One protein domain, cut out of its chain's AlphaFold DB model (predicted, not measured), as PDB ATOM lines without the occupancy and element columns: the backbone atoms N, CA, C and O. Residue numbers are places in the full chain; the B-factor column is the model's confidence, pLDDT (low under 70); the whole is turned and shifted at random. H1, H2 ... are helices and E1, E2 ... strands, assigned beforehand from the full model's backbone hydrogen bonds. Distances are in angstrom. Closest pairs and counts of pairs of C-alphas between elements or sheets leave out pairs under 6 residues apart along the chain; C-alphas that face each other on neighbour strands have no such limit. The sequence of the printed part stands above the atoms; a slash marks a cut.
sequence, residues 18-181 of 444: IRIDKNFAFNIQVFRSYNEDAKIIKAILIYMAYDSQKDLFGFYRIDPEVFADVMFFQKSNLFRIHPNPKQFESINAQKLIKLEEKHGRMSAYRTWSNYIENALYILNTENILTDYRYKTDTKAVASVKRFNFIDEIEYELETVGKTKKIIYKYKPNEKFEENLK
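What this domain is: This is residues 18 to 181 of the 444 residues of an uncharacterized protein of Mariniflexile fucanivorans (UniProt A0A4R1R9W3). A long antiparallel hairpin, E5 and E6, with the short strand E2 beside E6, makes a three-stranded sheet, and H8 and H3 cover part of one face of it, crossing each other almost at a right angle. H4 is on that same face beside the strands; at one end of the longest axis the small hairpin E3 and E4 reaches outward, with E1, H1 and H9 grouped near its base, and at the other end lies H7, apart from both sheets. The printed part has 164 residues with nine named helices and six named strands, in the order E1 H1 H2 H3 E2 H4 H5 H6 H7 H8 E3 E4 E5 E6 H9, and the class is mixed, helices and strands. The larger sheet has the order E2, E6, E5, and both sheets are antiparallel. The whole is compact, with a radius of gyration of the C-alphas of 16.5 A, and spans 55 by 37 by 25 A.

Where its parts are: In the larger sheet, E5 is residues 150 to 160, 27.2 A long from C-alpha 150 at (272.778, 216.275, 173.510), E6 is residues 163 to 172, 28.9 A long, and E2 is residues 60 to 62. The longest helix is H3, residues 37 to 51, 20.5 A; H8 is residues 115 to 125, 15.3 A, and H7 is residues 93 to 103, 15.5 A. H4 is residues 64 to 70, H5 75 to 78 and H6 86 to 89. E1, residues 18 to 21, begins at C-alpha 18 at (289.576, 222.918, 178.421) and is followed by H1, residues 22 to 26, and H2, residues 30 to 34. E3 is residues 132 to 135 and E4 140 to 143. H9, residues 174 to 181, 11.2 A, ends at C-alpha 181 at (288.892, 212.036, 175.642).

How they stand to each other: E5 and E6 form a hairpin at 160 degrees, with N 154 and O 169 at 2.9 A and N 165 and O 158 at 2.8 A. E6 is the inner strand; its other neighbour E2 is antiparallel at 136 degrees, with N 62 and O 168 at 2.8 A. H3 and H8 on one face of this sheet make two layers, helices over one side of a sheet. H8, at a height over the sheet of 9.6 A, lies over E5 and runs along the strands, at 5 degrees to E5 on the local plane. H3 and H8 touch, about perpendicular at 76 degrees, closest at the C-alphas of Ile 41 and Ala 119, 5.2 A. H4, on the same face, lies over none of the strands and touches H5, with the C-alphas of Ala 68 and Lys 75 closest at 5.7 A. H8 also touches H6, closest at the C-alphas of Lys 86 and Asn 118, 6.1 A. H6 and H7 are close but not clearly touching, the C-alphas of Gln 87 and Ala 93 being 6.7 A apart. H2 touches residues 38 to 42 of H3 alone, closest at Phe 31 and Ala 38, 5.4 A between C-alphas. E1 pairs with no named strand; its closest C-alpha pair with H3 is Ile 20 and Ala 49, 5.5 A. The hairpin E3 and E4, at 155 degrees, has N 134 and O 141 at 3.0 A; the closest C-alphas of E3 and H9 are those of Tyr 134 and Asn 179, 6.3 A. H1 and H9 are close but not clearly touching, at 7.5 A between the C-alphas of Lys 22 and Asn 179. Every O i to N i+4 pair is within hydrogen-bond range in H1, H3, H4, H7 and H8; H9 has 3 of 4, H2 has 0 of 1 but 2 of 2 O i to N i+3 pairs, and H5 and H6 are too short for an i+4 pair.

The domain as a whole: The two C-alphas farthest apart are those of Lys 102 and Thr 138, 56.1 A. The printed part has no cut, and the link from H7 to H8, 11 residues, is long. The mean pLDDT of the printed part is 87.9, with residues 53 to 58 and 137 to 146 under 70.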
ATOM      1  N   ILE A  18     290.523 224.013 178.572       88.25
ATOM      2  CA  ILE A  18     289.576 222.918 178.421       88.25
ATOM      3  C   ILE A  18     289.854 222.132 177.144       88.25
ATOM      4  O   ILE A  18     290.513 222.610 176.218       88.25
ATOM      5  N   ARG A  19     289.311 220.921 177.093       90.12
ATOM      6  CA  ARG A  19     289.320 220.048 175.929       90.12
ATOM      7  C   ARG A  19     287.959 220.131 175.279       90.12
ATOM      8  O   ARG A  19     286.981 219.736 175.891       90.12
ATOM      9  N   ILE A  20     287.908 220.646 174.061       93.25
ATOM     10  CA  ILE A  20     286.674 220.720 173.277       93.25
ATOM     11  C   ILE A  20     286.708 219.667 172.179       93.25
ATOM     12  O   ILE A  20     287.785 219.303 171.704       93.25
ATOM     13  N   ASP A  21     285.546 219.203 171.738       92.12
ATOM     14  CA  ASP A  21     285.455 218.276 170.614       92.12
ATOM     15  C   ASP A  21     286.075 218.905 169.357       92.12
ATOM     16  O   ASP A  21     285.745 220.017 168.937       92.12
ATOM     17  N   LYS A  22     287.006 218.190 168.728       92.12
ATOM     18  CA  LYS A  22     287.700 218.686 167.540       92.12
ATOM     19  C   LYS A  22     286.762 218.811 166.335       92.12
ATOM     20  O   LYS A  22     287.043 219.626 165.453       92.12
ATOM     21  N   ASN A  23     285.641 218.081 166.296       91.25
ATOM     22  CA  ASN A  23     284.610 218.254 165.265       91.25
ATOM     23  C   ASN A  23     283.917 219.607 165.362       91.25
ATOM     24  O   ASN A  23     283.601 220.190 164.325       91.25
ATOM     25  N   PHE A  24     283.736 220.130 166.575       92.19
ATOM     26  CA  PHE A  24     283.191 221.465 166.781       92.19
ATOM     27  C   PHE A  24     284.090 222.527 166.132       92.19
ATOM     28  O   PHE A  24     283.633 223.307 165.298       92.19
ATOM     29  N   ALA A  25     285.397 222.494 166.415       92.06
ATOM     30  CA  ALA A  25     286.357 223.419 165.808       92.06
ATOM     31  C   ALA A  25     286.534 223.199 164.292       92.06
ATOM     32  O   ALA A  25     286.786 224.144 163.548       92.06
ATOM     33  N   PHE A  26     286.427 221.954 163.818       89.12
ATOM     34  CA  PHE A  26     286.526 221.623 162.394       89.12
ATOM     35  C   PHE A  26     285.336 222.153 161.584       89.12
ATOM     36  O   PHE A  26     285.526 222.637 160.472       89.12
ATOM     37  N   ASN A  27     284.132 222.105 162.155       89.81
ATOM     38  CA  ASN A  27     282.887 222.502 161.501       89.81
ATOM     39  C   ASN A  27     282.360 223.860 161.990       89.81
ATOM     40  O   ASN A  27     281.180 224.157 161.821       89.81
ATOM     41  N   ILE A  28     283.212 224.709 162.579       91.38
ATOM     42  CA  ILE A  28     282.785 225.951 163.245       91.38
ATOM     43  C   ILE A  28     281.973 226.883 162.327       91.38
ATOM     44  O   ILE A  28     281.054 227.571 162.763       91.38
ATOM     45  N   GLN A  29     282.265 226.847 161.025       88.31
ATOM     46  CA  GLN A  29     281.578 227.629 159.998       88.31
ATOM     47  C   GLN A  29     280.112 227.218 159.807       88.31
ATOM     48  O   GLN A  29     279.288 228.068 159.479       88.31
ATOM     49  N   VAL A  30     279.771 225.944 160.039       90.38
ATOM     50  CA  VAL A  30     278.400 225.423 159.885       90.38
ATOM     51  C   VAL A  30     277.448 226.126 160.846       90.38
ATOM     52  O   VAL A  30     276.336 226.467 160.464       90.38
ATOM     53  N   PHE A  31     277.913 226.466 162.049       92.81
ATOM     54  CA  PHE A  31     277.105 227.159 163.052       92.81
ATOM     55  C   PHE A  31     276.636 228.547 162.597       92.81
ATOM     56  O   PHE A  31     275.649 229.051 163.120       92.81
ATOM     57  N   ARG A  32     277.289 229.168 161.603       90.50
ATOM     58  CA  ARG A  32     276.880 230.482 161.076       90.50
ATOM     59  C   ARG A  32     275.492 230.459 160.429       90.50
ATOM     60  O   ARG A  32     274.872 231.516 160.351       90.50
ATOM     61  N   SER A  33     274.984 229.294 160.014       91.31
ATOM     62  CA  SER A  33     273.614 229.156 159.493       91.31
ATOM     63  C   SER A  33     272.534 229.447 160.545       91.31
ATOM     64  O   SER A  33     271.421 229.809 160.177       91.31
ATOM     65  N   TYR A  34     272.871 229.362 161.837       92.81
ATOM     66  CA  TYR A  34     271.965 229.630 162.959       92.81
ATOM     67  C   TYR A  34     271.924 231.115 163.372       92.81
ATOM     68  O   TYR A  34     271.350 231.456 164.400       92.81
ATOM     69  N   ASN A  35     272.519 232.026 162.592       90.56
ATOM     70  CA  ASN A  35     272.427 233.479 162.793       90.56
ATOM     71  C   ASN A  35     272.745 233.934 164.237       90.56
ATOM     72  O   ASN A  35     273.878 233.784 164.699       90.56
ATOM     73  N   GLU A  36     271.777 234.530 164.942       89.38
ATOM     74  CA  GLU A  36     271.950 235.024 166.313       89.38
ATOM     75  C   GLU A  36     272.143 233.887 167.330       89.38
ATOM     76  O   GLU A  36     272.959 234.031 168.246       89.38
ATOM     77  N   ASP A  37     271.479 232.742 167.128       94.19
ATOM     78  CA  ASP A  37     271.565 231.570 168.010       94.19
ATOM     79  C   ASP A  37     272.966 230.953 168.001       94.19
ATOM     80  O   ASP A  37     273.424 230.416 169.013       94.19
ATOM     81  N   ALA A  38     273.696 231.094 166.889       94.88
ATOM     82  CA  ALA A  38     275.035 230.538 166.703       94.88
ATOM     83  C   ALA A  38     275.981 230.880 167.864       94.88
ATOM     84  O   ALA A  38     276.787 230.053 168.286       94.88
ATOM     85  N   LYS A  39     275.894 232.100 168.409       94.44
ATOM     86  CA  LYS A  39     276.760 232.537 169.515       94.44
ATOM     87  C   LYS A  39     276.493 231.758 170.799       94.44
ATOM     88  O   LYS A  39     277.447 231.409 171.491       94.44
ATOM     89  N   ILE A  40     275.223 231.510 171.111       96.50
ATOM     90  CA  ILE A  40     274.810 230.816 172.333       96.50
ATOM     91  C   ILE A  40     275.042 229.316 172.170       96.50
ATOM     92  O   ILE A  40     275.649 228.723 173.050       96.50
ATOM     93  N   ILE A  41     274.695 228.733 171.018       97.19
ATOM     94  CA  ILE A  41     274.963 227.320 170.699       97.19
ATOM     95  C   ILE A  41     276.455 227.002 170.862       97.19
ATOM     96  O   ILE A  41     276.824 226.098 171.610       97.19
ATOM     97  N   LYS A  42     277.333 227.787 170.220       96.69
ATOM     98  CA  LYS A  42     278.789 227.624 170.351       96.69
ATOM     99  C   LYS A  42     279.249 227.753 171.802       96.69
ATOM    100  O   LYS A  42     280.098 226.990 172.250       96.69
ATOM    101  N   ALA A  43     278.707 228.724 172.536       96.75
ATOM    102  CA  ALA A  43     279.069 228.930 173.929       96.75
ATOM    103  C   ALA A  43     278.610 227.787 174.839       96.75
ATOM    104  O   ALA A  43     279.364 227.416 175.730       96.75
ATOM    105  N   ILE A  44     277.432 227.208 174.595       96.94
ATOM    106  CA  ILE A  44     276.961 226.018 175.306       96.94
ATOM    107  C   ILE A  44     277.907 224.852 175.032       96.94
ATOM    108  O   ILE A  44     278.342 224.232 175.984       96.94
ATOM    109  N   LEU A  45     278.329 224.603 173.788       95.94
ATOM    110  CA  LEU A  45     279.284 223.521 173.491       95.94
ATOM    111  C   LEU A  45     280.637 223.693 174.204       95.94
ATOM    112  O   LEU A  45     281.204 222.726 174.712       95.94
ATOM    113  N   ILE A  46     281.146 224.928 174.271       95.25
ATOM    114  CA  ILE A  46     282.346 225.266 175.050       95.25
ATOM    115  C   ILE A  46     282.106 225.052 176.550       95.25
ATOM    116  O   ILE A  46     282.954 224.480 177.230       95.25
ATOM    117  N   TYR A  47     280.952 225.484 177.059       94.44
ATOM    118  CA  TYR A  47     280.588 225.333 178.463       94.44
ATOM    119  C   TYR A  47     280.383 223.867 178.846       94.44
ATOM    120  O   TYR A  47     280.878 223.454 179.881       94.44
ATOM    121  N   MET A  48     279.755 223.055 177.994       92.25
ATOM    122  CA  MET A  48     279.603 221.614 178.198       92.25
ATOM    123  C   MET A  48     280.968 220.949 178.356       92.25
ATOM    124  O   MET A  48     281.159 220.158 179.264       92.25
ATOM    125  N   ALA A  49     281.948 221.317 177.530       90.25
ATOM    126  CA  ALA A  49     283.318 220.824 177.645       90.25
ATOM    127  C   ALA A  49     284.067 221.338 178.892       90.25
ATOM    128  O   ALA A  49     285.025 220.706 179.339       90.25
ATOM    129  N   TYR A  50     283.685 222.497 179.430       87.75
ATOM    130  CA  TYR A  50     284.220 223.045 180.680       87.75
ATOM    131  C   TYR A  50     283.597 222.366 181.904       87.75
ATOM    132  O   TYR A  50     284.308 221.996 182.834       87.75
ATOM    133  N   ASP A  51     282.284 222.174 181.882       80.94
ATOM    134  CA  ASP A  51     281.493 221.584 182.955       80.94
ATOM    135  C   ASP A  51     281.674 220.064 183.026       80.94
ATOM    136  O   ASP A  51     281.837 219.512 184.110       80.94
ATOM    137  N   SER A  52     281.819 219.390 181.877       73.94
ATOM    138  CA  SER A  52     282.068 217.943 181.824       73.94
ATOM    139  C   SER A  52     283.372 217.510 182.479       73.94
ATOM    140  O   SER A  52     283.611 216.336 182.736       73.94
ATOM    141  N   GLN A  53     284.265 218.468 182.677       64.81
ATOM    142  CA  GLN A  53     285.542 218.279 183.336       64.81
ATOM    143  C   GLN A  53     285.459 218.463 184.852       64.81
ATOM    144  O   GLN A  53     286.426 218.151 185.551       64.81
ATOM    145  N   LYS A  54     284.329 218.977 185.341       62.78
ATOM    146  CA  LYS A  54     284.045 219.230 186.750       62.78
ATOM    147  C   LYS A  54     283.058 218.227 187.326       62.78
ATOM    148  O   LYS A  54     283.250 217.807 188.463       62.78
ATOM    149  N   ASP A  55     282.035 217.866 186.558       64.06
ATOM    150  CA  ASP A  55     280.973 216.979 187.021       64.06
ATOM    151  C   ASP A  55     281.372 215.497 186.893       64.06
ATOM    152  O   ASP A  55     281.979 215.064 185.910       64.06
ATOM    153  N   LEU A  56     281.041 214.715 187.920       60.25
ATOM    154  CA  LEU A  56     281.328 213.284 188.029       60.25
ATOM    155  C   LEU A  56     280.092 212.418 187.744       60.25
ATOM    156  O   LEU A  56     280.197 211.187 187.750       60.25
ATOM    157  N   PHE A  57     278.929 213.034 187.501       60.03
ATOM    158  CA  PHE A  57     277.634 212.359 187.478       60.03
ATOM    159  C   PHE A  57     276.949 212.488 186.112       60.03
ATOM    160  O   PHE A  57     277.114 213.461 185.392       60.03
ATOM    161  N   GLY A  58     276.214 211.446 185.707       65.25
ATOM    162  CA  GLY A  58     275.780 211.235 184.316       65.25
ATOM    163  C   GLY A  58     274.798 212.254 183.717       65.25
ATOM    164  O   GLY A  58     274.496 212.140 182.532       65.25
ATOM    165  N   PHE A  59     274.315 213.218 184.504       74.88
ATOM    166  CA  PHE A  59     273.568 214.382 184.030       74.88
ATOM    167  C   PHE A  59     274.313 215.633 184.454       74.88
ATOM    168  O   PHE A  59     274.539 215.835 185.642       74.88
ATOM    169  N   TYR A  60     274.615 216.478 183.481       85.25
ATOM    170  CA  TYR A  60     275.323 217.726 183.703       85.25
ATOM    171  C   TYR A  60     274.334 218.861 183.921       85.25
ATOM    172  O   TYR A  60     273.207 218.840 183.407       85.25
ATOM    173  N   ARG A  61     274.771 219.878 184.662       87.69
ATOM    174  CA  ARG A  61     273.922 220.974 185.128       87.69
ATOM    175  C   ARG A  61     274.349 222.298 184.506       87.69
ATOM    176  O   ARG A  61     275.476 222.751 184.659       87.69
ATOM    177  N   ILE A  62     273.408 222.985 183.867       92.31
ATOM    178  CA  ILE A  62     273.585 224.365 183.416       92.31
ATOM    179  C   ILE A  62     272.732 225.256 184.313       92.31
ATOM    180  O   ILE A  62     271.524 225.396 184.109       92.31
ATOM    181  N   ASP A  63     273.382 225.873 185.301       91.56
ATOM    182  CA  ASP A  63     272.835 227.056 185.962       91.56
ATOM    183  C   ASP A  63     273.023 228.253 185.011       91.56
ATOM    184  O   ASP A  63     274.166 228.606 184.697       91.56
ATOM    185  N   PRO A  64     271.943 228.880 184.508       93.62
ATOM    186  CA  PRO A  64     272.058 229.959 183.530       93.62
ATOM    187  C   PRO A  64     272.841 231.164 184.043       93.62
ATOM    188  O   PRO A  64     273.421 231.895 183.240       93.62
ATOM    189  N   GLU A  65     272.849 231.390 185.357       91.62
ATOM    190  CA  GLU A  65     273.617 232.473 185.951       91.62
ATOM    191  C   GLU A  65     275.112 232.188 185.873       91.62
ATOM    192  O   GLU A  65     275.858 233.013 185.350       91.62
ATOM    193  N   VAL A  66     275.522 230.991 186.299       91.81
ATOM    194  CA  VAL A  66     276.918 230.541 186.220       91.81
ATOM    195  C   VAL A  66     277.376 230.485 184.766       91.81
ATOM    196  O   VAL A  66     278.459 230.961 184.438       91.81
ATOM    197  N   PHE A  67     276.536 229.975 183.863       95.12
ATOM    198  CA  PHE A  67     276.812 229.974 182.430       95.12
ATOM    199  C   PHE A  67     277.022 231.390 181.885       95.12
ATOM    200  O   PHE A  67     277.979 231.628 181.146       95.12
ATOM    201  N   ALA A  68     276.152 232.340 182.241       95.88
ATOM    202  CA  ALA A  68     276.282 233.727 181.809       95.88
ATOM    203  C   ALA A  68     277.596 234.349 182.294       95.88
ATOM    204  O   ALA A  68     278.265 235.033 181.515       95.88
ATOM    205  N   ASP A  69     277.979 234.060 183.536       93.56
ATOM    206  CA  ASP A  69     279.186 234.587 184.162       93.56
ATOM    207  C   ASP A  69     280.451 233.958 183.546       93.56
ATOM    208  O   ASP A  69     281.346 234.682 183.114       93.56
ATOM    209  N   VAL A  70     280.501 232.630 183.377       93.06
ATOM    210  CA  VAL A  70     281.634 231.915 182.750       93.06
ATOM    211  C   VAL A  70     281.784 232.277 181.273       93.06
ATOM    212  O   VAL A  70     282.895 232.429 180.766       93.06
ATOM    213  N   MET A  71     280.671 232.429 180.556       95.44
ATOM    214  CA  MET A  71     280.669 232.698 179.120       95.44
ATOM    215  C   MET A  71     280.473 234.179 178.792       95.44
ATOM    216  O   MET A  71     280.204 234.489 177.640       95.44
ATOM    217  N   PHE A  72     280.599 235.117 179.732       94.81
ATOM    218  CA  PHE A  72     280.451 236.569 179.511       94.81
ATOM    219  C   PHE A  72     279.212 236.955 178.674       94.81
ATOM    220  O   PHE A  72     279.308 237.712 177.698       94.81
ATOM    221  N   PHE A  73     278.049 236.404 179.020       94.75
ATOM    222  CA  PHE A  73     276.754 236.829 178.489       94.75
ATOM    223  C   PHE A  73     276.016 237.698 179.502       94.75
ATOM    224  O   PHE A  73     276.142 237.542 180.710       94.75
ATOM    225  N   GLN A  74     275.185 238.611 179.002       93.19
ATOM    226  CA  GLN A  74     274.232 239.307 179.859       93.19
ATOM    227  C   GLN A  74     273.075 238.362 180.187       93.19
ATOM    228  O   GLN A  74     272.384 237.907 179.271       93.19
ATOM    229  N   LYS A  75     272.835 238.116 181.483       92.25
ATOM    230  CA  LYS A  75     271.765 237.235 181.987       92.25
ATOM    231  C   LYS A  75     270.404 237.560 181.348       92.25
ATOM    232  O   LYS A  75     269.723 236.667 180.853       92.25
ATOM    233  N   SER A  76     270.055 238.845 181.242       92.62
ATOM    234  CA  SER A  76     268.800 239.311 180.627       92.62
ATOM    235  C   SER A  76     268.605 238.854 179.178       92.62
ATOM    236  O   SER A  76     267.477 238.600 178.762       92.62
ATOM    237  N   ASN A  77     269.685 238.730 178.402       91.94
ATOM    238  CA  ASN A  77     269.596 238.351 176.993       91.94
ATOM    239  C   ASN A  77     269.325 236.854 176.826       91.94
ATOM    240  O   ASN A  77     268.643 236.474 175.880       91.94
ATOM    241  N   LEU A  78     269.813 236.019 177.750       94.06
ATOM    242  CA  LEU A  78     269.577 234.573 177.727       94.06
ATOM    243  C   LEU A  78     268.102 234.238 177.970       94.06
ATOM    244  O   LEU A  78     267.554 233.349 177.323       94.06
ATOM    245  N   PHE A  79     267.451 234.984 178.868       93.12
ATOM    246  CA  PHE A  79     266.058 234.759 179.261       93.12
ATOM    247  C   PHE A  79     265.027 235.507 178.412       93.12
ATOM    248  O   PHE A  79     263.825 235.317 178.605       93.12
ATOM    249  N   ARG A  80     265.464 236.336 177.458       94.38
ATOM    250  CA  ARG A  80     264.557 236.985 176.509       94.38
ATOM    251  C   ARG A  80     263.885 235.927 175.632       94.38
ATOM    252  O   ARG A  80     264.539 234.983 175.200       94.38
ATOM    253  N   ILE A  81     262.597 236.101 175.346       93.94
ATOM    254  CA  ILE A  81     261.874 235.236 174.407       93.94
ATOM    255  C   ILE A  81     262.516 235.355 173.022       93.94
ATOM    256  O   ILE A  81     262.734 236.463 172.523       93.94
ATOM    257  N   HIS A  82     262.855 234.213 172.429       95.88
ATOM    258  CA  HIS A  82     263.380 234.147 171.076       95.88
ATOM    259  C   HIS A  82     262.236 234.447 170.087       95.88
ATOM    260  O   HIS A  82     261.131 233.944 170.285       95.88
ATOM    261  N   PRO A  83     262.448 235.261 169.035       94.25
ATOM    262  CA  PRO A  83     261.370 235.638 168.116       94.25
ATOM    263  C   PRO A  83     260.788 234.445 167.348       94.25
ATOM    264  O   PRO A  83     259.595 234.427 167.076       94.25
ATOM    265  N   ASN A  84     261.615 233.445 167.031       93.38
ATOM    266  CA  ASN A  84     261.213 232.239 166.300       93.38
ATOM    267  C   ASN A  84     261.818 230.987 166.962       93.38
ATOM    268  O   ASN A  84     262.819 230.473 166.468       93.38
ATOM    269  N   PRO A  85     261.353 230.559 168.151       95.19
ATOM    270  CA  PRO A  85     261.930 229.407 168.836       95.19
ATOM    271  C   PRO A  85     261.725 228.128 168.026       95.19
ATOM    272  O   PRO A  85     260.632 227.868 167.525       95.19
ATOM    273  N   LYS A  86     262.750 227.283 167.958       94.12
ATOM    274  CA  LYS A  86     262.764 226.074 167.138       94.12
ATOM    275  C   LYS A  86     261.680 225.072 167.533       94.12
ATOM    276  O   LYS A  86     261.072 224.449 166.667       94.12
ATOM    277  N   GLN A  87     261.357 224.980 168.825       93.62
ATOM    278  CA  GLN A  87     260.250 224.149 169.314       93.62
ATOM    279  C   GLN A  87     258.906 224.526 168.659       93.62
ATOM    280  O   GLN A  87     258.020 223.676 168.508       93.62
ATOM    281  N   PHE A  88     258.740 225.789 168.254       92.94
ATOM    282  CA  PHE A  88     257.488 226.294 167.695       92.94
ATOM    283  C   PHE A  88     257.294 225.955 166.213       92.94
ATOM    284  O   PHE A  88     256.204 226.150 165.686       92.94
ATOM    285  N   GLU A  89     258.298 225.366 165.561       90.38
ATOM    286  CA  GLU A  89     258.154 224.771 164.227       90.38
ATOM    287  C   GLU A  89     257.474 223.386 164.275       90.38
ATOM    288  O   GLU A  89     257.113 222.827 163.239       90.38
ATOM    289  N   SER A  90     257.281 222.812 165.470       86.31
ATOM    290  CA  SER A  90     256.629 221.509 165.638       86.31
ATOM    291  C   SER A  90     255.104 221.576 165.471       86.31
ATOM    292  O   SER A  90     254.454 222.562 165.817       86.31
ATOM    293  N   ILE A  91     254.497 220.464 165.040       83.44
ATOM    294  CA  ILE A  91     253.035 220.331 164.855       83.44
ATOM    295  C   ILE A  91     252.256 220.636 166.153       83.44
ATOM    296  O   ILE A  91     251.130 221.127 166.113       83.44
ATOM    297  N   ASN A  92     252.864 220.393 167.318       87.38
ATOM    298  CA  ASN A  92     252.234 220.578 168.627       87.38
ATOM    299  C   ASN A  92     252.461 221.970 169.245       87.38
ATOM    300  O   ASN A  92     251.986 222.217 170.357       87.38
ATOM    301  N   ALA A  93     253.152 222.882 168.554       88.00
ATOM    302  CA  ALA A  93     253.567 224.178 169.089       88.00
ATOM    303  C   ALA A  93     252.418 224.978 169.720       88.00
ATOM    304  O   ALA A  93     252.503 225.384 170.878       88.00
ATOM    305  N   GLN A  94     251.297 225.133 169.008       89.12
ATOM    306  CA  GLN A  94     250.150 225.907 169.499       89.12
ATOM    307  C   GLN A  94     249.539 225.323 170.779       89.12
ATOM    308  O   GLN A  94     249.060 226.065 171.635       89.12
ATOM    309  N   LYS A  95     249.543 223.993 170.923       91.69
ATOM    310  CA  LYS A  95     249.045 223.325 172.130       91.69
ATOM    311  C   LYS A  95     249.967 223.599 173.317       91.69
ATOM    312  O   LYS A  95     249.471 223.884 174.402       91.69
ATOM    313  N   LEU A  96     251.281 223.527 173.107       89.81
ATOM    314  CA  LEU A  96     252.278 223.798 174.145       89.81
ATOM    315  C   LEU A  96     252.221 225.256 174.613       89.81
ATOM    316  O   LEU A  96     252.188 225.498 175.814       89.81
ATOM    317  N   ILE A  97     252.104 226.204 173.679       91.12
ATOM    318  CA  ILE A  97     251.962 227.634 173.988       91.12
ATOM    319  C   ILE A  97     250.718 227.878 174.852       91.12
ATOM    320  O   ILE A  97     250.825 228.469 175.921       91.12
ATOM    321  N   LYS A  98     249.554 227.339 174.462       92.81
ATOM    322  CA  LYS A  98     248.310 227.479 175.243       92.81
ATOM    323  C   LYS A  98     248.408 226.876 176.647       92.81
ATOM    324  O   LYS A  98     247.797 227.386 177.584       92.81
ATOM    325  N   LEU A  99     249.136 225.767 176.803       92.81
ATOM    326  CA  LEU A  99     249.365 225.157 178.114       92.81
ATOM    327  C   LEU A  99     250.281 226.029 178.981       92.81
ATOM    328  O   LEU A  99     249.973 226.231 180.155       92.81
ATOM    329  N   GLU A 100     251.352 226.592 178.416       92.56
ATOM    330  CA  GLU A 100     252.205 227.546 179.130       92.56
ATOM    331  C   GLU A 100     251.433 228.812 179.525       92.56
ATOM    332  O   GLU A 100     251.535 229.244 180.669       92.56
ATOM    333  N   GLU A 101     250.623 229.384 178.632       93.06
ATOM    334  CA  GLU A 101     249.791 230.562 178.927       93.06
ATOM    335  C   GLU A 101     248.818 230.296 180.083       93.06
ATOM    336  O   GLU A 101     248.632 231.142 180.955       93.06
ATOM    337  N   LYS A 102     248.228 229.095 180.120       94.12
ATOM    338  CA  LYS A 102     247.280 228.690 181.162       94.12
ATOM    339  C   LYS A 102     247.945 228.425 182.517       94.12
ATOM    340  O   LYS A 102     247.359 228.740 183.549       94.12
ATOM    341  N   HIS A 103     249.118 227.790 182.530       90.94
ATOM    342  CA  HIS A 103     249.760 227.294 183.756       90.94
ATOM    343  C   HIS A 103     250.963 228.133 184.219       90.94
ATOM    344  O   HIS A 103     251.459 227.948 185.330       90.94
ATOM    345  N   GLY A 104     251.419 229.069 183.390       89.81
ATOM    346  CA  GLY A 104     252.588 229.907 183.619       89.81
ATOM    347  C   GLY A 104     253.920 229.222 183.296       89.81
ATOM    348  O   GLY A 104     254.050 227.998 183.256       89.81
ATOM    349  N   ARG A 105     254.961 230.049 183.131       88.00
ATOM    350  CA  ARG A 105     256.335 229.637 182.782       88.00
ATOM    351  C   ARG A 105     257.091 228.871 183.873       88.00
ATOM    352  O   ARG A 105     258.136 228.291 183.588       88.00
ATOM    353  N   MET A 106     256.602 228.903 185.111       87.69
ATOM    354  CA  MET A 106     257.172 228.195 186.268       87.69
ATOM    355  C   MET A 106     256.375 226.919 186.579       87.69
ATOM    356  O   MET A 106     256.139 226.591 187.741       87.69
ATOM    357  N   SER A 107     255.916 226.233 185.533       87.06
ATOM    358  CA  SER A 107     255.130 225.000 185.603       87.06
ATOM    359  C   SER A 107     255.760 223.914 184.732       87.06
ATOM    360  O   SER A 107     256.651 224.204 183.937       87.06
ATOM    361  N   ALA A 108     255.249 222.684 184.831       84.31
ATOM    362  CA  ALA A 108     255.657 221.559 183.984       84.31
ATOM    363  C   ALA A 108     255.341 221.762 182.484       84.31
ATOM    364  O   ALA A 108     255.837 221.022 181.639       84.31
ATOM    365  N   TYR A 109     254.523 222.764 182.138       87.50
ATOM    366  CA  TYR A 109     254.126 223.073 180.763       87.50
ATOM    367  C   TYR A 109     255.003 224.142 180.102       87.50
ATOM    368  O   TYR A 109     254.626 224.687 179.066       87.50
ATOM    369  N   ARG A 110     256.156 224.461 180.699       90.31
ATOM    370  CA  ARG A 110     257.106 225.413 180.135       90.31
ATOM    371  C   ARG A 110     257.600 224.958 178.757       90.31
ATOM    372  O   ARG A 110     257.946 223.800 178.538       90.31
ATOM    373  N   THR A 111     257.675 225.914 177.849       92.62
ATOM    374  CA  THR A 111     258.230 225.800 176.505       92.62
ATOM    375  C   THR A 111     259.701 226.199 176.469       92.62
ATOM    376  O   THR A 111     260.159 227.028 177.256       92.62
ATOM    377  N   TRP A 112     260.434 225.649 175.505       94.06
ATOM    378  CA  TRP A 112     261.832 225.962 175.231       94.06
ATOM    379  C   TRP A 112     261.927 227.193 174.320       94.06
ATOM    380  O   TRP A 112     262.222 227.087 173.130       94.06
ATOM    381  N   SER A 113     261.572 228.357 174.862       93.56
ATOM    382  CA  SER A 113     261.240 229.542 174.057       93.56
ATOM    383  C   SER A 113     262.150 230.746 174.260       93.56
ATOM    384  O   SER A 113     262.124 231.656 173.431       93.56
ATOM    385  N   ASN A 114     262.963 230.792 175.316       95.25
ATOM    386  CA  ASN A 114     263.988 231.831 175.437       95.25
ATOM    387  C   ASN A 114     265.259 231.481 174.636       95.25
ATOM    388  O   ASN A 114     265.380 230.386 174.094       95.25
ATOM    389  N   TYR A 115     266.210 232.410 174.533       96.69
ATOM    390  CA  TYR A 115     267.427 232.208 173.737       96.69
ATOM    391  C   TYR A 115     268.296 231.023 174.211       96.69
ATOM    392  O   TYR A 115     268.802 230.274 173.374       96.69
ATOM    393  N   ILE A 116     268.480 230.826 175.525       96.50
ATOM    394  CA  ILE A 116     269.266 229.683 176.035       96.50
ATOM    395  C   ILE A 116     268.532 228.351 175.826       96.50
ATOM    396  O   ILE A 116     269.136 227.374 175.393       96.50
ATOM    397  N   GLU A 117     267.222 228.327 176.046       96.25
ATOM    398  CA  GLU A 117     266.360 227.166 175.834       96.25
ATOM    399  C   GLU A 117     266.288 226.766 174.369       96.25
ATOM    400  O   GLU A 117     266.393 225.586 174.053       96.25
ATOM    401  N   ASN A 118     266.144 227.745 173.475       96.88
ATOM    402  CA  ASN A 118     266.148 227.524 172.037       96.88
ATOM    403  C   ASN A 118     267.465 226.874 171.594       96.88
ATOM    404  O   ASN A 118     267.456 225.888 170.862       96.88
ATOM    405  N   ALA A 119     268.598 227.378 172.090       97.50
ATOM    406  CA  ALA A 119     269.908 226.819 171.782       97.50
ATOM    407  C   ALA A 119     270.085 225.385 172.319       97.50
ATOM    408  O   ALA A 119     270.603 224.533 171.596       97.50
ATOM    409  N   LEU A 120     269.621 225.091 173.541       97.12
ATOM    410  CA  LEU A 120     269.611 223.729 174.097       97.12
ATOM    411  C   LEU A 120     268.717 222.791 173.278       97.12
ATOM    412  O   LEU A 120     269.128 221.681 172.942       97.12
ATOM    413  N   TYR A 121     267.530 223.259 172.894       96.25
ATOM    414  CA  TYR A 121     266.600 222.502 172.062       96.25
ATOM    415  C   TYR A 121     267.200 222.183 170.688       96.25
ATOM    416  O   TYR A 121     267.107 221.047 170.226       96.25
ATOM    417  N   ILE A 122     267.876 223.147 170.052       96.06
ATOM    418  CA  ILE A 122     268.602 222.933 168.791       96.06
ATOM    419  C   ILE A 122     269.695 221.876 168.980       96.06
ATOM    420  O   ILE A 122     269.754 220.924 168.210       96.06
ATOM    421  N   LEU A 123     270.522 221.982 170.024       95.81
ATOM    422  CA  LEU A 123     271.596 221.014 170.295       95.81
ATOM    423  C   LEU A 123     271.093 219.584 170.554       95.81
ATOM    424  O   LEU A 123     271.836 218.629 170.309       95.81
ATOM    425  N   ASN A 124     269.859 219.446 171.041       95.12
ATOM    426  CA  ASN A 124     269.211 218.162 171.287       95.12
ATOM    427  C   ASN A 124     268.489 217.580 170.061       95.12
ATOM    428  O   ASN A 124     268.458 216.363 169.892       95.12
ATOM    429  N   THR A 125     267.913 218.421 169.199       92.50
ATOM    430  CA  THR A 125     266.995 217.969 168.134       92.50
ATOM    431  C   THR A 125     267.564 218.069 166.719       92.50
ATOM    432  O   THR A 125     267.198 217.267 165.859       92.50
ATOM    433  N   GLU A 126     268.467 219.016 166.463       91.31
ATOM    434  CA  GLU A 126     269.009 219.293 165.133       91.31
ATOM    435  C   GLU A 126     270.317 218.548 164.869       91.31
ATOM    436  O   GLU A 126     271.249 218.546 165.676       91.31
ATOM    437  N   ASN A 127     270.422 218.007 163.656       88.00
ATOM    438  CA  ASN A 127     271.662 217.429 163.162       88.00
ATOM    439  C   ASN A 127     272.572 218.531 162.602       88.00
ATOM    440  O   ASN A 127     272.597 218.774 161.394       88.00
ATOM    441  N   ILE A 128     273.318 219.191 163.486       86.38
ATOM    442  CA  ILE A 128     274.186 220.314 163.109       86.38
ATOM    443  C   ILE A 128     275.334 219.851 162.199       86.38
ATOM    444  O   ILE A 128     275.751 220.582 161.302       86.38
ATOM    445  N   LEU A 129     275.871 218.646 162.421       85.31
ATOM    446  CA  LEU A 129     277.059 218.151 161.725       85.31
ATOM    447  C   LEU A 129     276.701 217.071 160.700       85.31
ATOM    448  O   LEU A 129     276.146 216.032 161.035       85.31
ATOM    449  N   THR A 130     277.087 217.270 159.441       74.19
ATOM    450  CA  THR A 130     276.893 216.255 158.390       74.19
ATOM    451  C   THR A 130     277.867 215.085 158.520       74.19
ATOM    452  O   THR A 130     277.502 213.946 158.241       74.19
ATOM    453  N   ASP A 131     279.089 215.369 158.978       80.44
ATOM    454  CA  ASP A 131     280.160 214.399 159.174       80.44
ATOM    455  C   ASP A 131     280.718 214.515 160.591       80.44
ATOM    456  O   ASP A 131     281.208 215.575 160.994       80.44
ATOM    457  N   TYR A 132     280.703 213.402 161.323       83.19
ATOM    458  CA  TYR A 132     281.263 213.324 162.666       83.19
ATOM    459  C   TYR A 132     282.429 212.336 162.701       83.19
ATOM    460  O   TYR A 132     282.303 211.171 162.303       83.19
ATOM    461  N   ARG A 133     283.594 212.820 163.136       85.12
ATOM    462  CA  ARG A 133     284.860 212.080 163.167       85.12
ATOM    463  C   ARG A 133     285.191 211.658 164.588       85.12
ATOM    464  O   ARG A 133     284.971 212.410 165.529       85.12
ATOM    465  N   TYR A 134     285.769 210.479 164.728       79.94
ATOM    466  CA  TYR A 134     286.242 209.960 166.006       79.94
ATOM    467  C   TYR A 134     287.502 209.126 165.784       79.94
ATOM    468  O   TYR A 134     287.835 208.735 164.657       79.94
ATOM    469  N   LYS A 135     288.252 208.891 166.857       75.31
ATOM    470  CA  LYS A 135     289.481 208.101 166.817       75.31
ATOM    471  C   LYS A 135     289.238 206.769 167.516       75.31
ATOM    472  O   LYS A 135     288.891 206.762 168.686       75.31
ATOM    473  N   THR A 136     289.463 205.662 166.815       71.81
ATOM    474  CA  THR A 136     289.545 204.334 167.434       71.81
ATOM    475  C   THR A 136     290.999 204.005 167.770       71.81
ATOM    476  O   THR A 136     291.923 204.721 167.365       71.81
ATOM    477  N   ASP A 137     291.231 202.902 168.482       62.53
ATOM    478  CA  ASP A 137     292.578 202.469 168.876       62.53
ATOM    479  C   ASP A 137     293.548 202.304 167.706       62.53
ATOM    480  O   ASP A 137     294.753 202.485 167.872       62.53
ATOM    481  N   THR A 138     293.028 201.996 166.519       57.91
ATOM    482  CA  THR A 138     293.848 201.671 165.352       57.91
ATOM    483  C   THR A 138     293.743 202.696 164.227       57.91
ATOM    484  O   THR A 138     294.691 202.810 163.448       57.91
ATOM    485  N   LYS A 139     292.631 203.441 164.092       69.06
ATOM    486  CA  LYS A 139     292.390 204.336 162.941       69.06
ATOM    487  C   LYS A 139     291.506 205.538 163.303       69.06
ATOM    488  O   LYS A 139     290.677 205.482 164.202       69.06
ATOM    489  N   ALA A 140     291.648 206.636 162.561       66.25
ATOM    490  CA  ALA A 140     290.646 207.702 162.562       66.25
ATOM    491  C   ALA A 140     289.480 207.288 161.654       66.25
ATOM    492  O   ALA A 140     289.708 206.919 160.500       66.25
ATOM    493  N   VAL A 141     288.251 207.345 162.165       69.62
ATOM    494  CA  VAL A 141     287.039 206.979 161.424       69.62
ATOM    495  C   VAL A 141     286.182 208.228 161.241       69.62
ATOM    496  O   VAL A 141     285.899 208.954 162.191       69.62
ATOM    497  N   ALA A 142     285.771 208.491 160.002       68.31
ATOM    498  CA  ALA A 142     284.744 209.478 159.690       68.31
ATOM    499  C   ALA A 142     283.434 208.732 159.435       68.31
ATOM    500  O   ALA A 142     283.410 207.792 158.642       68.31
ATOM    501  N   SER A 143     282.355 209.128 160.110       68.12
ATOM    502  CA  SER A 143     281.027 208.570 159.859       68.12
ATOM    503  C   SER A 143     280.053 209.655 159.429       68.12
ATOM    504  O   SER A 143     279.963 210.695 160.079       68.12
ATOM    505  N   VAL A 144     279.293 209.363 158.374       59.59
ATOM    506  CA  VAL A 144     278.122 210.142 157.967       59.59
ATOM    507  C   VAL A 144     276.939 209.605 158.772       59.59
ATOM    508  O   VAL A 144     276.355 208.576 158.433       59.59
ATOM    509  N   LYS A 145     276.641 210.224 159.911       66.81
ATOM    510  CA  LYS A 145     275.476 209.890 160.743       66.81
ATOM    511  C   LYS A 145     274.852 211.183 161.236       66.81
ATOM    512  O   LYS A 145     275.571 212.147 161.472       66.81
ATOM    513  N   ARG A 146     273.529 211.176 161.422       69.50
ATOM    514  CA  ARG A 146     272.862 212.244 162.171       69.50
ATOM    515  C   ARG A 146     273.462 212.280 163.572       69.50
ATOM    516  O   ARG A 146     273.496 211.243 164.234       69.50
ATOM    517  N   PHE A 147     273.991 213.428 163.957       84.56
ATOM    518  CA  PHE A 147     274.689 213.632 165.207       84.56
ATOM    519  C   PHE A 147     274.105 214.844 165.924       84.56
ATOM    520  O   PHE A 147     274.184 215.972 165.434       84.56
ATOM    521  N   ASN A 148     273.568 214.583 167.110       89.44
ATOM    522  CA  ASN A 148     273.136 215.604 168.047       89.44
ATOM    523  C   ASN A 148     274.166 215.631 169.178       89.44
ATOM    524  O   ASN A 148     274.717 214.594 169.548       89.44
ATOM    525  N   PHE A 149     274.452 216.812 169.717       91.62
ATOM    526  CA  PHE A 149     275.426 216.942 170.805       91.62
ATOM    527  C   PHE A 149     274.841 216.514 172.154       91.62
ATOM    528  O   PHE A 149     275.589 216.137 173.058       91.62
ATOM    529  N   ILE A 150     273.514 216.575 172.286       93.56
ATOM    530  CA  ILE A 150     272.778 216.275 173.510       93.56
ATOM    531  C   ILE A 150     271.714 215.217 173.209       93.56
ATOM    532  O   ILE A 150     270.897 215.410 172.312       93.56
ATOM    533  N   ASP A 151     271.692 214.136 173.985       91.56
ATOM    534  CA  ASP A 151     270.693 213.070 173.859       91.56
ATOM    535  C   ASP A 151     269.401 213.419 174.617       91.56
ATOM    536  O   ASP A 151     268.305 213.166 174.119       91.56
ATOM    537  N   GLU A 152     269.517 214.065 175.781       92.06
ATOM    538  CA  GLU A 152     268.382 214.417 176.644       92.06
ATOM    539  C   GLU A 152     268.567 215.804 177.271       92.06
ATOM    540  O   GLU A 152     269.673 216.156 177.687       92.06
ATOM    541  N   ILE A 153     267.487 216.591 177.322       93.50
ATOM    542  CA  ILE A 153     267.427 217.889 178.007       93.50
ATOM    543  C   ILE A 153     266.204 217.956 178.913       93.50
ATOM    544  O   ILE A 153     265.096 217.595 178.522       93.50
ATOM    545  N   GLU A 154     266.406 218.495 180.107       91.88
ATOM    546  CA  GLU A 154     265.381 218.665 181.128       91.88
ATOM    547  C   GLU A 154     265.558 220.021 181.817       91.88
ATOM    548  O   GLU A 154     266.613 220.660 181.729       91.88
ATOM    549  N   TYR A 155     264.527 220.479 182.520       90.69
ATOM    550  CA  TYR A 155     264.648 221.613 183.427       90.69
ATOM    551  C   TYR A 155     264.042 221.270 184.782       90.69
ATOM    552  O   TYR A 155     263.038 220.569 184.877       90.69
ATOM    553  N   GLU A 156     264.631 221.830 185.827       87.69
ATOM    554  CA  GLU A 156     264.168 221.709 187.200       87.69
ATOM    555  C   GLU A 156     263.955 223.087 187.815       87.69
ATOM    556  O   GLU A 156     264.642 224.061 187.494       87.69
ATOM    557  N   LEU A 157     262.971 223.166 188.710       87.06
ATOM    558  CA  LEU A 157     262.696 224.360 189.498       87.06
ATOM    559  C   LEU A 157     263.298 224.176 190.890       87.06
ATOM    560  O   LEU A 157     262.674 223.581 191.768       87.06
ATOM    561  N   GLU A 158     264.496 224.709 191.100       84.50
ATOM    562  CA  GLU A 158     265.150 224.702 192.407       84.50
ATOM    563  C   GLU A 158     264.653 225.885 193.248       84.50
ATOM    564  O   GLU A 158     264.587 227.023 192.779       84.50
ATOM    565  N   THR A 159     264.298 225.639 194.510       82.06
ATOM    566  CA  THR A 159     263.919 226.714 195.439       82.06
ATOM    567  C   THR A 159     265.160 227.197 196.180       82.06
ATOM    568  O   THR A 159     265.746 226.453 196.955       82.06
ATOM    569  N   VAL A 160     265.545 228.455 195.960       78.12
ATOM    570  CA  VAL A 160     266.637 229.132 196.668       78.12
ATOM    571  C   VAL A 160     266.028 230.222 197.543       78.12
ATOM    572  O   VAL A 160     265.540 231.247 197.055       78.12
ATOM    573  N   GLY A 161     266.000 229.982 198.855       82.94
ATOM    574  CA  GLY A 161     265.326 230.858 199.811       82.94
ATOM    575  C   GLY A 161     263.826 230.965 199.520       82.94
ATOM    576  O   GLY A 161     263.101 229.979 199.590       82.94
ATOM    577  N   LYS A 162     263.350 232.174 199.196       84.88
ATOM    578  CA  LYS A 162     261.939 232.433 198.838       84.88
ATOM    579  C   LYS A 162     261.675 232.413 197.328       84.88
ATOM    580  O   LYS A 162     260.533 232.577 196.908       84.88
ATOM    581  N   THR A 163     262.715 232.260 196.514       84.44
ATOM    582  CA  THR A 163     262.640 232.365 195.052       84.44
ATOM    583  C   THR A 163     262.860 231.013 194.394       84.44
ATOM    584  O   THR A 163     263.640 230.201 194.883       84.44
ATOM    585  N   LYS A 164     262.188 230.766 193.268       84.31
ATOM    586  CA  LYS A 164     262.452 229.595 192.425       84.31
ATOM    587  C   LYS A 164     263.373 229.999 191.283       84.31
ATOM    588  O   LYS A 164     263.070 230.968 190.587       84.31
ATOM    589  N   LYS A 165     264.451 229.249 191.075       89.06
ATOM    590  CA  LYS A 165     265.335 229.372 189.915       89.06
ATOM    591  C   LYS A 165     265.161 228.177 188.985       89.06
ATOM    592  O   LYS A 165     264.747 227.104 189.417       89.06
ATOM    593  N   ILE A 166     265.449 228.386 187.706       90.25
ATOM    594  CA  ILE A 166     265.418 227.330 186.692       90.25
ATOM    595  C   ILE A 166     266.835 226.831 186.495       90.25
ATOM    596  O   ILE A 166     267.737 227.628 186.242       90.25
ATOM    597  N   ILE A 167     266.991 225.520 186.564       91.06
ATOM    598  CA  ILE A 167     268.227 224.820 186.261       91.06
ATOM    599  C   ILE A 167     267.972 223.898 185.083       91.06
ATOM    600  O   ILE A 167     266.979 223.175 185.079       91.06
ATOM    601  N   TYR A 168     268.862 223.909 184.096       93.19
ATOM    602  CA  TYR A 168     268.788 222.965 182.988       93.19
ATOM    603  C   TYR A 168     269.683 221.767 183.277       93.19
ATOM    604  O   TYR A 168     270.815 221.926 183.740       93.19
ATOM    605  N   LYS A 169     269.183 220.573 182.983       90.69
ATOM    606  CA  LYS A 169     269.958 219.335 183.010       90.69
ATOM    607  C   LYS A 169     270.088 218.802 181.599       90.69
ATOM    608  O   LYS A 169     269.167 218.939 180.796       90.69
ATOM    609  N   TYR A 170     271.237 218.219 181.291       92.00
ATOM    610  CA  TYR A 170     271.449 217.597 179.995       92.00
ATOM    611  C   TYR A 170     272.279 216.326 180.102       92.00
ATOM    612  O   TYR A 170     273.162 216.195 180.954       92.00
ATOM    613  N   LYS A 171     272.014 215.407 179.177       90.38
ATOM    614  CA  LYS A 171     272.819 214.216 178.944       90.38
ATOM    615  C   LYS A 171     273.510 214.346 177.586       90.38
ATOM    616  O   LYS A 171     272.824 214.317 176.561       90.38
ATOM    617  N   PRO A 172     274.834 214.554 177.531       91.00
ATOM    618  CA  PRO A 172     275.551 214.659 176.270       91.00
ATOM    619  C   PRO A 172     275.505 213.334 175.519       91.00
ATOM    620  O   PRO A 172     275.411 212.263 176.119       91.00
ATOM    621  N   ASN A 173     275.648 213.415 174.201       90.50
ATOM    622  CA  ASN A 173     275.815 212.228 173.383       90.50
ATOM    623  C   ASN A 173     277.084 211.462 173.789       90.50
ATOM    624  O   ASN A 173     278.154 212.054 173.933       90.50
ATOM    625  N   GLU A 174     277.006 210.136 173.908       87.94
ATOM    626  CA  GLU A 174     278.150 209.315 174.340       87.94
ATOM    627  C   GLU A 174     279.394 209.514 173.456       87.94
ATOM    628  O   GLU A 174     280.519 209.570 173.954       87.94
ATOM    629  N   LYS A 175     279.210 209.710 172.144       87.56
ATOM    630  CA  LYS A 175     280.325 209.977 171.220       87.56
ATOM    631  C   LYS A 175     280.864 211.398 171.323       87.56
ATOM    632  O   LYS A 175     282.007 211.644 170.931       87.56
ATOM    633  N   PHE A 176     280.050 212.350 171.780       89.44
ATOM    634  CA  PHE A 176     280.554 213.671 172.148       89.44
ATOM    635  C   PHE A 176     281.520 213.532 173.320       89.44
ATOM    636  O   PHE A 176     282.676 213.935 173.197       89.44
ATOM    637  N   GLU A 177     281.091 212.867 174.397       87.44
ATOM    638  CA  GLU A 177     281.942 212.630 175.566       87.44
ATOM    639  C   GLU A 177     283.223 211.865 175.217       87.44
ATOM    640  O   GLU A 177     284.309 212.255 175.640       87.44
ATOM    641  N   GLU A 178     283.125 210.799 174.419       85.62
ATOM    642  CA  GLU A 178     284.284 210.008 173.997       85.62
ATOM    643  C   GLU A 178     285.309 210.862 173.233       85.62
ATOM    644  O   GLU A 178     286.519 210.769 173.469       85.62
ATOM    645  N   ASN A 179     284.842 211.762 172.365       88.38
ATOM    646  CA  ASN A 179     285.723 212.662 171.629       88.38
ATOM    647  C   ASN A 179     286.428 213.677 172.533       88.38
ATOM    648  O   ASN A 179     287.581 214.013 172.254       88.38
ATOM    649  N   LEU A 180     285.823 214.106 173.646       87.44
ATOM    650  CA  LEU A 180     286.519 214.936 174.640       87.44
ATOM    651  C   LEU A 180     287.733 214.210 175.257       87.44
ATOM    652  O   LEU A 180     288.666 214.860 175.741       87.44
ATOM    653  N   LYS A 181     287.771 212.870 175.182       83.25
ATOM    654  CA  LYS A 181     288.892 212.036 175.642       83.25
ATOM    655  C   LYS A 181     289.915 211.754 174.548       83.25
ATOM    656  O   LYS A 181     291.114 211.828 174.808       83.25
TER     657      LYS A 181